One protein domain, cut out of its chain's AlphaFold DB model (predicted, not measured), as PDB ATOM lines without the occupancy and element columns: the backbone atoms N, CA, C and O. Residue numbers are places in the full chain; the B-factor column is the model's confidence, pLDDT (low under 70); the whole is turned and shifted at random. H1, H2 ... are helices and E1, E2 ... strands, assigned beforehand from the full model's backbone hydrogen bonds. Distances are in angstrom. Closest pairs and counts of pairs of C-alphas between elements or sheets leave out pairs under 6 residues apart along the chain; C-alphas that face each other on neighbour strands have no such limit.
ATOM      1  N   ASP A 127     -31.524  34.411 -55.945       97.75
ATOM      2  CA  ASP A 127     -32.563  35.431 -55.753       97.75
ATOM      3  C   ASP A 127     -33.784  34.866 -55.016       97.75
ATOM      4  O   ASP A 127     -34.353  35.542 -54.170       97.75
ATOM      5  N   GLU A 128     -34.162  33.619 -55.294       97.50
ATOM      6  CA  GLU A 128     -35.274  32.927 -54.631       97.50
ATOM      7  C   GLU A 128     -35.064  32.807 -53.112       97.50
ATOM      8  O   GLU A 128     -36.000  32.984 -52.337       97.50
ATOM      9  N   GLU A 129     -33.824  32.554 -52.691       98.00
ATOM     10  CA  GLU A 129     -33.435  32.337 -51.295       98.00
ATOM     11  C   GLU A 129     -33.270  33.662 -50.544       98.00
ATOM     12  O   GLU A 129     -33.727  33.803 -49.411       98.00
ATOM     13  N   ILE A 130     -32.686  34.672 -51.202       98.12
ATOM     14  CA  ILE A 130     -32.624  36.052 -50.689       98.12
ATOM     15  C   ILE A 130     -34.040  36.571 -50.409       98.12
ATOM     16  O   ILE A 130     -34.278  37.279 -49.428       98.12
ATOM     17  N   LYS A 131     -34.992  36.208 -51.272       97.69
ATOM     18  CA  LYS A 131     -36.378  36.670 -51.220       97.69
ATOM     19  C   LYS A 131     -37.288  35.793 -50.353       97.69
ATOM     20  O   LYS A 131     -38.499  36.008 -50.373       97.69
ATOM     21  N   LEU A 132     -36.746  34.857 -49.570       98.00
ATOM     22  CA  LEU A 132     -37.538  34.114 -48.590       98.00
ATOM     23  C   LEU A 132     -38.153  35.063 -47.556       98.00
ATOM     24  O   LEU A 132     -37.482  35.932 -46.992       98.00
ATOM     25  N   GLU A 133     -39.447  34.882 -47.313       98.00
ATOM     26  CA  GLU A 133     -40.189  35.640 -46.313       98.00
ATOM     27  C   GLU A 133     -40.088  34.978 -44.937       98.00
ATOM     28  O   GLU A 133     -40.161  33.758 -44.795       98.00
ATOM     29  N   ASP A 134     -39.941  35.806 -43.908       97.00
ATOM     30  CA  ASP A 134     -40.097  35.378 -42.527       97.00
ATOM     31  C   ASP A 134     -41.577  35.217 -42.146       97.00
ATOM     32  O   ASP A 134     -42.490  35.515 -42.916       97.00
ATOM     33  N   GLU A 135     -41.836  34.786 -40.913       95.31
ATOM     34  CA  GLU A 135     -43.198  34.598 -40.385       95.31
ATOM     35  C   GLU A 135     -44.087  35.857 -40.433       95.31
ATOM     36  O   GLU A 135     -45.307  35.758 -40.317       95.31
ATOM     37  N   ASN A 136     -43.491  37.044 -40.587       94.81
ATOM     38  CA  ASN A 136     -44.188  38.324 -40.667       94.81
ATOM     39  C   ASN A 136     -44.324  38.821 -42.118       94.81
ATOM     40  O   ASN A 136     -44.694  39.981 -42.330       94.81
ATOM     41  N   GLY A 137     -43.991  37.989 -43.112       95.75
ATOM     42  CA  GLY A 137     -43.991  38.362 -44.526       95.75
ATOM     43  C   GLY A 137     -42.881  39.355 -44.887       95.75
ATOM     44  O   GLY A 137     -43.042  40.153 -45.813       95.75
ATOM     45  N   ARG A 138     -41.786  39.401 -44.113       97.62
ATOM     46  CA  ARG A 138     -40.637  40.279 -44.385       97.62
ATOM     47  C   ARG A 138     -39.532  39.495 -45.071       97.62
ATOM     48  O   ARG A 138     -39.174  38.417 -44.618       97.62
ATOM     49  N   ARG A 139     -38.921  40.089 -46.093       98.12
ATOM     50  CA  ARG A 139     -37.785  39.517 -46.832       98.12
ATOM     51  C   ARG A 139     -36.736  40.570 -47.150       98.12
ATOM     52  O   ARG A 139     -37.013  41.768 -47.019       98.12
ATOM     53  N   LEU A 140     -35.554  40.136 -47.578       98.69
ATOM     54  CA  LEU A 140     -34.648  41.031 -48.287       98.69
ATOM     55  C   LEU A 140     -35.230  41.330 -49.673       98.69
ATOM     56  O   LEU A 140     -35.904  40.501 -50.294       98.69
ATOM     57  N   TYR A 141     -34.978  42.544 -50.142       98.62
ATOM     58  CA  TYR A 141     -35.335  42.967 -51.485       98.62
ATOM     59  C   TYR A 141     -34.078  43.274 -52.298       98.62
ATOM     60  O   TYR A 141     -33.024  43.574 -51.738       98.62
ATOM     61  N   ILE A 142     -34.200  43.223 -53.620       98.38
ATOM     62  CA  ILE A 142     -33.127  43.519 -54.571       98.38
ATOM     63  C   ILE A 142     -33.482  44.799 -55.336       98.38
ATOM     64  O   ILE A 142     -34.645  45.052 -55.648       98.38
ATOM     65  N   GLY A 143     -32.483  45.634 -55.625       98.00
ATOM     66  CA  GLY A 143     -32.654  46.924 -56.303       98.00
ATOM     67  C   GLY A 143     -33.479  46.889 -57.591       98.00
ATOM     68  O   GLY A 143     -34.292  47.787 -57.828       98.00
ATOM     69  N   ASN A 144     -33.312  45.833 -58.384       97.56
ATOM     70  CA  ASN A 144     -34.006  45.598 -59.646       97.56
ATOM     71  C   ASN A 144     -35.499  45.302 -59.497       97.56
ATOM     72  O   ASN A 144     -36.210  45.299 -60.494       97.56
ATOM     73  N   GLU A 145     -35.996  45.116 -58.275       98.25
ATOM     74  CA  GLU A 145     -37.427  45.001 -57.996       98.25
ATOM     75  C   GLU A 145     -38.133  46.365 -58.006       98.25
ATOM     76  O   GLU A 145     -39.363  46.420 -58.036       98.25
ATOM     77  N   PHE A 146     -37.376  47.472 -58.007       98.50
ATOM     78  CA  PHE A 146     -37.899  48.832 -57.912       98.50
ATOM     79  C   PHE A 146     -37.434  49.729 -59.062       98.50
ATOM     80  O   PHE A 146     -36.278  49.721 -59.486       98.50
ATOM     81  N   SER A 147     -38.342  50.587 -59.527       97.81
ATOM     82  CA  SER A 147     -38.057  51.624 -60.518       97.81
ATOM     83  C   SER A 147     -37.025  52.635 -60.009       97.81
ATOM     84  O   SER A 147     -37.111  53.130 -58.886       97.81
ATOM     85  N   LEU A 148     -36.083  53.012 -60.878       96.38
ATOM     86  CA  LEU A 148     -35.020  53.970 -60.552       96.38
ATOM     87  C   LEU A 148     -35.575  55.348 -60.146       96.38
ATOM     88  O   LEU A 148     -35.119  55.958 -59.184       96.38
ATOM     89  N   THR A 149     -36.570  55.852 -60.882       94.81
ATOM     90  CA  THR A 149     -37.063  57.231 -60.723       94.81
ATOM     91  C   THR A 149     -37.858  57.429 -59.434       94.81
ATOM     92  O   THR A 149     -37.679  58.420 -58.717       94.81
ATOM     93  N   TYR A 150     -38.758  56.494 -59.130       94.94
ATOM     94  CA  TYR A 150     -39.734  56.669 -58.056       94.94
ATOM     95  C   TYR A 150     -39.536  55.698 -56.895       94.94
ATOM     96  O   TYR A 150     -40.098  55.941 -55.832       94.94
ATOM     97  N   GLY A 151     -38.716  54.656 -57.055       97.31
ATOM     98  CA  GLY A 151     -38.576  53.596 -56.059       97.31
ATOM     99  C   GLY A 151     -39.827  52.725 -55.952       97.31
ATOM    100  O   GLY A 151     -39.989  52.026 -54.963       97.31
ATOM    101  N   LEU A 152     -40.741  52.781 -56.925       97.88
ATOM    102  CA  LEU A 152     -41.949  51.951 -56.948       97.88
ATOM    103  C   LEU A 152     -41.593  50.530 -57.358       97.88
ATOM    104  O   LEU A 152     -40.849  50.363 -58.327       97.88
ATOM    105  N   HIS A 153     -42.129  49.539 -56.651       98.19
ATOM    106  CA  HIS A 153     -41.959  48.139 -57.020       98.19
ATOM    107  C   HIS A 153     -42.609  47.882 -58.382       98.19
ATOM    108  O   HIS A 153     -43.672  48.426 -58.677       98.19
ATOM    109  N   ILE A 154     -41.972  47.070 -59.226       97.12
ATOM    110  CA  ILE A 154     -42.384  46.913 -60.632       97.12
ATOM    111  C   ILE A 154     -43.771  46.258 -60.753       97.12
ATOM    112  O   ILE A 154     -44.524  46.574 -61.671       97.12
ATOM    113  N   PHE A 155     -44.119  45.373 -59.815       96.06
ATOM    114  CA  PHE A 155     -45.340  44.557 -59.887       96.06
ATOM    115  C   PHE A 155     -46.287  44.687 -58.690       96.06
ATOM    116  O   PHE A 155     -47.396  44.169 -58.739       96.06
ATOM    117  N   GLU A 156     -45.868  45.333 -57.602       96.38
ATOM    118  CA  GLU A 156     -46.601  45.291 -56.330       96.38
ATOM    119  C   GLU A 156     -46.775  46.697 -55.756       96.38
ATOM    120  O   GLU A 156     -46.017  47.606 -56.081       96.38
ATOM    121  N   GLU A 157     -47.738  46.877 -54.851       96.94
ATOM    122  CA  GLU A 157     -48.021  48.163 -54.197       96.94
ATOM    123  C   GLU A 157     -47.029  48.474 -53.060       96.94
ATOM    124  O   GLU A 157     -47.396  48.720 -51.907       96.94
ATOM    125  N   LYS A 158     -45.737  48.441 -53.392       97.81
ATOM    126  CA  LYS A 158     -44.615  48.683 -52.482       97.81
ATOM    127  C   LYS A 158     -43.744  49.820 -53.004       97.81
ATOM    128  O   LYS A 158     -43.610  50.019 -54.212       97.81
ATOM    129  N   ILE A 159     -43.112  50.543 -52.089       97.75
ATOM    130  CA  ILE A 159     -42.157  51.605 -52.402       97.75
ATOM    131  C   ILE A 159     -40.883  51.432 -51.575       97.75
ATOM    132  O   ILE A 159     -40.936  51.152 -50.378       97.75
ATOM    133  N   CYS A 160     -39.738  51.602 -52.228       98.12
ATOM    134  CA  CYS A 160     -38.423  51.683 -51.617       98.12
ATOM    135  C   CYS A 160     -38.012  53.153 -51.469       98.12
ATOM    136  O   CYS A 160     -37.899  53.899 -52.444       98.12
ATOM    137  N   LYS A 161     -37.744  53.567 -50.229       96.56
ATOM    138  CA  LYS A 161     -37.266  54.918 -49.896       96.56
ATOM    139  C   LYS A 161     -35.786  55.111 -50.250       96.56
ATOM    140  O   LYS A 161     -35.358  56.232 -50.514       96.56
ATOM    141  N   ASN A 162     -35.023  54.022 -50.337       96.00
ATOM    142  CA  ASN A 162     -33.600  54.020 -50.679       96.00
ATOM    143  C   ASN A 162     -33.397  54.000 -52.202       96.00
ATOM    144  O   ASN A 162     -32.907  53.027 -52.778       96.00
ATOM    145  N   LYS A 163     -33.796  55.085 -52.876       94.31
ATOM    146  CA  LYS A 163     -33.794  55.178 -54.351       94.31
ATOM    147  C   LYS A 163     -32.420  54.966 -54.984       94.31
ATOM    148  O   LYS A 163     -32.338  54.465 -56.096       94.31
ATOM    149  N   ASN A 164     -31.344  55.295 -54.270       95.12
ATOM    150  CA  ASN A 164     -29.969  55.062 -54.715       95.12
ATOM    151  C   ASN A 164     -29.628  53.573 -54.888       95.12
ATOM    152  O   ASN A 164     -28.676  53.259 -55.593       95.12
ATOM    153  N   LYS A 165     -30.396  52.674 -54.260       96.38
ATOM    154  CA  LYS A 165     -30.268  51.224 -54.423       96.38
ATOM    155  C   LYS A 165     -31.147  50.666 -55.546       96.38
ATOM    156  O   LYS A 165     -31.008  49.498 -55.883       96.38
ATOM    157  N   CYS A 166     -32.076  51.451 -56.095       97.94
ATOM    158  CA  CYS A 166     -33.106  50.978 -57.025       97.94
ATOM    159  C   CYS A 166     -32.655  51.058 -58.489       97.94
ATOM    160  O   CYS A 166     -31.775  51.843 -58.837       97.94
ATOM    161  N   GLY A 167     -33.325  50.304 -59.362       97.56
ATOM    162  CA  GLY A 167     -33.161  50.373 -60.813       97.56
ATOM    163  C   GLY A 167     -32.921  49.010 -61.448       97.56
ATOM    164  O   GLY A 167     -32.379  48.114 -60.815       97.56
ATOM    165  N   GLU A 168     -33.286  48.880 -62.724       95.00
ATOM    166  CA  GLU A 168     -33.316  47.615 -63.479       95.00
ATOM    167  C   GLU A 168     -32.010  46.805 -63.406       95.00
ATOM    168  O   GLU A 168     -32.044  45.584 -63.286       95.00
ATOM    169  N   ASN A 169     -30.859  47.484 -63.390       94.19
ATOM    170  CA  ASN A 169     -29.536  46.850 -63.339       94.19
ATOM    171  C   ASN A 169     -28.948  46.747 -61.919       94.19
ATOM    172  O   ASN A 169     -27.794  46.354 -61.759       94.19
ATOM    173  N   SER A 170     -29.686  47.158 -60.885       96.06
ATOM    174  CA  SER A 170     -29.186  47.170 -59.512       96.06
ATOM    175  C   SER A 170     -29.437  45.835 -58.826       96.06
ATOM    176  O   SER A 170     -30.582  45.452 -58.599       96.06
ATOM    177  N   ILE A 171     -28.369  45.158 -58.409       97.00
ATOM    178  CA  ILE A 171     -28.480  43.991 -57.526       97.00
ATOM    179  C   ILE A 171     -28.378  44.354 -56.043       97.00
ATOM    180  O   ILE A 171     -28.426  43.467 -55.208       97.00
ATOM    181  N   GLN A 172     -28.267  45.637 -55.680       97.44
ATOM    182  CA  GLN A 172     -28.042  46.014 -54.283       97.44
ATOM    183  C   GLN A 172     -29.135  45.482 -53.349       97.44
ATOM    184  O   GLN A 172     -30.328  45.666 -53.599       97.44
ATOM    185  N   ILE A 173     -28.706  44.894 -52.231       98.06
ATOM    186  CA  ILE A 173     -29.605  44.416 -51.184       98.06
ATOM    187  C   ILE A 173     -30.260  45.601 -50.467       98.06
ATOM    188  O   ILE A 173     -29.607  46.524 -49.953       98.06
ATOM    189  N   ILE A 174     -31.584  45.546 -50.408       98.38
ATOM    190  CA  ILE A 174     -32.455  46.465 -49.694       98.38
ATOM    191  C   ILE A 174     -33.028  45.716 -48.491       98.38
ATOM    192  O   ILE A 174     -33.870  44.829 -48.618       98.38
ATOM    193  N   ASP A 175     -32.569  46.104 -47.309       97.50
ATOM    194  CA  ASP A 175     -32.877  45.462 -46.029       97.50
ATOM    195  C   ASP A 175     -33.633  46.391 -45.060       97.50
ATOM    196  O   ASP A 175     -33.903  46.065 -43.904       97.50
ATOM    197  N   ASN A 176     -33.977  47.587 -45.538       97.44
ATOM    198  CA  ASN A 176     -34.762  48.588 -44.836       97.44
ATOM    199  C   ASN A 176     -35.427  49.546 -45.840       97.44
ATOM    200  O   ASN A 176     -35.083  49.571 -47.025       97.44
ATOM    201  N   GLY A 177     -36.355  50.366 -45.350       96.81
ATOM    202  CA  GLY A 177     -36.945  51.458 -46.122       96.81
ATOM    203  C   GLY A 177     -37.917  51.004 -47.211       96.81
ATOM    204  O   GLY A 177     -38.231  51.803 -48.088       96.81
ATOM    205  N   VAL A 178     -38.399  49.760 -47.159       98.12
ATOM    206  CA  VAL A 178     -39.476  49.268 -48.031       98.12
ATOM    207  C   VAL A 178     -40.777  49.306 -47.248       98.12
ATOM    208  O   VAL A 178     -40.835  48.769 -46.146       98.12
ATOM    209  N   CYS A 179     -41.820  49.915 -47.802       97.69
ATOM    210  CA  CYS A 179     -43.152  49.990 -47.198       97.69
ATOM    211  C   CYS A 179     -44.244  49.774 -48.251       97.69
ATOM    212  O   CYS A 179     -43.973  49.786 -49.454       97.69
ATOM    213  N   ARG A 180     -45.487  49.566 -47.805       97.19
ATOM    214  CA  ARG A 180     -46.646  49.559 -48.710       97.19
ATOM    215  C   ARG A 180     -46.979  50.993 -49.110       97.19
ATOM    216  O   ARG A 180     -46.822  51.901 -48.301       97.19
ATOM    217  N   ILE A 181     -47.482  51.198 -50.323       96.06
ATOM    218  CA  ILE A 181     -47.929  52.532 -50.768       96.06
ATOM    219  C   ILE A 181     -49.114  53.015 -49.915       96.06
ATOM    220  O   ILE A 181     -49.215  54.194 -49.598       96.06
ATOM    221  N   SER A 182     -49.984  52.096 -49.487       95.94
ATOM    222  CA  SER A 182     -51.125  52.399 -48.616       95.94
ATOM    223  C   SER A 182     -50.732  52.809 -47.191       95.94
ATOM    224  O   SER A 182     -51.544  53.404 -46.489       95.94
ATOM    225  N   ASP A 183     -49.532  52.436 -46.738       94.12
ATOM    226  CA  ASP A 183     -49.024  52.732 -45.398       94.12
ATOM    227  C   ASP A 183     -47.494  52.811 -45.416       94.12
ATOM    228  O   ASP A 183     -46.771  51.816 -45.271       94.12
ATOM    229  N   GLU A 184     -46.999  54.035 -45.584       92.56
ATOM    230  CA  GLU A 184     -45.572  54.322 -45.652       92.56
ATOM    231  C   GLU A 184     -44.868  54.306 -44.283       92.56
ATOM    232  O   GLU A 184     -43.647  54.503 -44.217       92.56
ATOM    233  N   SER A 185     -45.604  54.112 -43.181       91.88
ATOM    234  CA  SER A 185     -45.053  54.172 -41.823       91.88
ATOM    235  C   SER A 185     -44.382  52.867 -41.382       91.88
ATOM    236  O   SER A 185     -43.510  52.882 -40.512       91.88
ATOM    237  N   ILE A 186     -44.732  51.743 -42.016       94.69
ATOM    238  CA  ILE A 186     -44.272  50.408 -41.620       94.69
ATOM    239  C   ILE A 186     -43.218  49.886 -42.597       94.69
ATOM    240  O   ILE A 186     -43.497  49.647 -43.772       94.69
ATOM    241  N   ASN A 187     -42.013  49.623 -42.085       96.75
ATOM    242  CA  ASN A 187     -40.993  48.894 -42.833       96.75
ATOM    243  C   ASN A 187     -41.339  47.396 -42.930       96.75
ATOM    244  O   ASN A 187     -41.535  46.726 -41.912       96.75
ATOM    245  N   ILE A 188     -41.343  46.874 -44.156       97.44
ATOM    246  CA  ILE A 188     -41.604  45.467 -44.488       97.44
ATOM    247  C   ILE A 188     -40.365  44.737 -45.031       97.44
ATOM    248  O   ILE A 188     -40.454  43.558 -45.362       97.44
ATOM    249  N   ALA A 189     -39.211  45.404 -45.119       98.19
ATOM    250  CA  ALA A 189     -37.945  44.736 -45.412       98.19
ATOM    251  C   ALA A 189     -37.397  44.019 -44.168       98.19
ATOM    252  O   ALA A 189     -37.480  44.531 -43.045       98.19
ATOM    253  N   LEU A 190     -36.838  42.832 -44.377       98.25
ATOM    254  CA  LEU A 190     -36.055  42.111 -43.381       98.25
ATOM    255  C   LEU A 190     -34.655  42.727 -43.320       98.25
ATOM    256  O   LEU A 190     -34.088  43.035 -44.358       98.25
ATOM    257  N   THR A 191     -34.085  42.897 -42.127       97.62
ATOM    258  CA  THR A 191     -32.715  43.418 -42.004       97.62
ATOM    259  C   THR A 191     -31.693  42.336 -42.348       97.62
ATOM    260  O   THR A 191     -31.929  41.159 -42.053       97.62
ATOM    261  N   LYS A 192     -30.520  42.721 -42.875       97.19
ATOM    262  CA  LYS A 192     -29.409  41.778 -43.111       97.19
ATOM    263  C   LYS A 192     -29.033  41.015 -41.837       97.19
ATOM    264  O   LYS A 192     -28.889  39.798 -41.866       97.19
ATOM    265  N   SER A 193     -28.989  41.702 -40.690       96.81
ATOM    266  CA  SER A 193     -28.723  41.074 -39.386       96.81
ATOM    267  C   SER A 193     -29.728  39.974 -39.035       96.81
ATOM    268  O   SER A 193     -29.332  38.919 -38.541       96.81
ATOM    269  N   ARG A 194     -31.032  40.187 -39.283       97.62
ATOM    270  CA  ARG A 194     -32.051  39.156 -39.023       97.62
ATOM    271  C   ARG A 194     -31.933  37.996 -40.002       97.62
ATOM    272  O   ARG A 194     -32.017  36.858 -39.558       97.62
ATOM    273  N   PHE A 195     -31.701  38.278 -41.280       98.38
ATOM    274  CA  PHE A 195     -31.483  37.254 -42.301       98.38
ATOM    275  C   PHE A 195     -30.283  36.354 -41.952       98.38
ATOM    276  O   PHE A 195     -30.436  35.137 -41.850       98.38
ATOM    277  N   ALA A 196     -29.129  36.947 -41.633       98.19
ATOM    278  CA  ALA A 196     -27.939  36.237 -41.162       98.19
ATOM    279  C   ALA A 196     -28.203  35.395 -39.903       98.19
ATOM    280  O   ALA A 196     -27.773  34.245 -39.823       98.19
ATOM    281  N   ASN A 197     -28.943  35.936 -38.928       98.00
ATOM    282  CA  ASN A 197     -29.313  35.192 -37.723       98.00
ATOM    283  C   ASN A 197     -30.235  34.006 -38.035       98.00
ATOM    284  O   ASN A 197     -30.053  32.942 -37.451       98.00
ATOM    285  N   TYR A 198     -31.215  34.158 -38.929       98.38
ATOM    286  CA  TYR A 198     -32.100  33.056 -39.317       98.38
ATOM    287  C   TYR A 198     -31.345  31.932 -40.020       98.38
ATOM    288  O   TYR A 198     -31.588  30.772 -39.712       98.38
ATOM    289  N   ILE A 199     -30.385  32.274 -40.879       98.12
ATOM    290  CA  ILE A 199     -29.484  31.305 -41.509       98.12
ATOM    291  C   ILE A 199     -28.631  30.582 -40.462       98.12
ATOM    292  O   ILE A 199     -28.592  29.354 -40.439       98.12
ATOM    293  N   LEU A 200     -27.979  31.330 -39.567       97.81
ATOM    294  CA  LEU A 200     -27.100  30.769 -38.537       97.81
ATOM    295  C   LEU A 200     -27.841  29.860 -37.549       97.81
ATOM    296  O   LEU A 200     -27.288  28.872 -37.083       97.81
ATOM    297  N   THR A 201     -29.080  30.213 -37.209       97.50
ATOM    298  CA  THR A 201     -29.912  29.467 -36.249       97.50
ATOM    299  C   THR A 201     -30.829  28.445 -36.907       97.50
ATOM    300  O   THR A 201     -31.613  27.814 -36.202       97.50
ATOM    301  N   GLU A 202     -30.738  28.281 -38.230       96.62
ATOM    302  CA  GLU A 202     -31.566  27.356 -39.009       96.62
ATOM    303  C   GLU A 202     -33.062  27.554 -38.739       96.62
ATOM    304  O   GLU A 202     -33.815  26.616 -38.486       96.62
TER     305      GLU A 202
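AT A GLANCE: This is residues 127 to 202 of the 228 residues of an uncharacterized protein of Bacillus sp. V3-13 (UniProt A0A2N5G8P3). The domain has little regular structure: it is a body of winding loops with a small two-strand hairpin, E1 and E2, toward one end of the longest axis and helix H2 at the other, with short H1 on H2's half. The printed part has 76 residues, 19 of them in named elements, in the order H1, E1, E2, H2; the class is mixed, the sheet antiparallel. It is compact, with a radius of gyration of the C-alphas of 11.9 A and spans of 38 by 27 by 18 A.

IN THESE COORDINATES: H1 is residues 127 to 130, beginning at C-alpha 127 (-32.563, 35.431, -55.753). E1 is residues 158 to 160 and E2 178 to 180. H2, residues 192 to 200, is 12.1 A long and ends at C-alpha 200 (-27.100, 30.769, -38.537).

HOW THE PARTS SIT: E1 and E2 form an antiparallel hairpin at 152 degrees, with N 159 and O 179 2.9 A apart, within hydrogen-bond range. Residues 141 to 142 pair antiparallel with 173 to 174. H1 and H2 are apart. In H2 every O i to N i+4 pair is within hydrogen-bond range; H1 is too short for one.

THE WHOLE: The C-alphas farthest apart, of Thr 149 and Thr 201, are 37.7 A apart. The three links are long. The printed part has no cut, and no printed residue is under 70 in pLDDT.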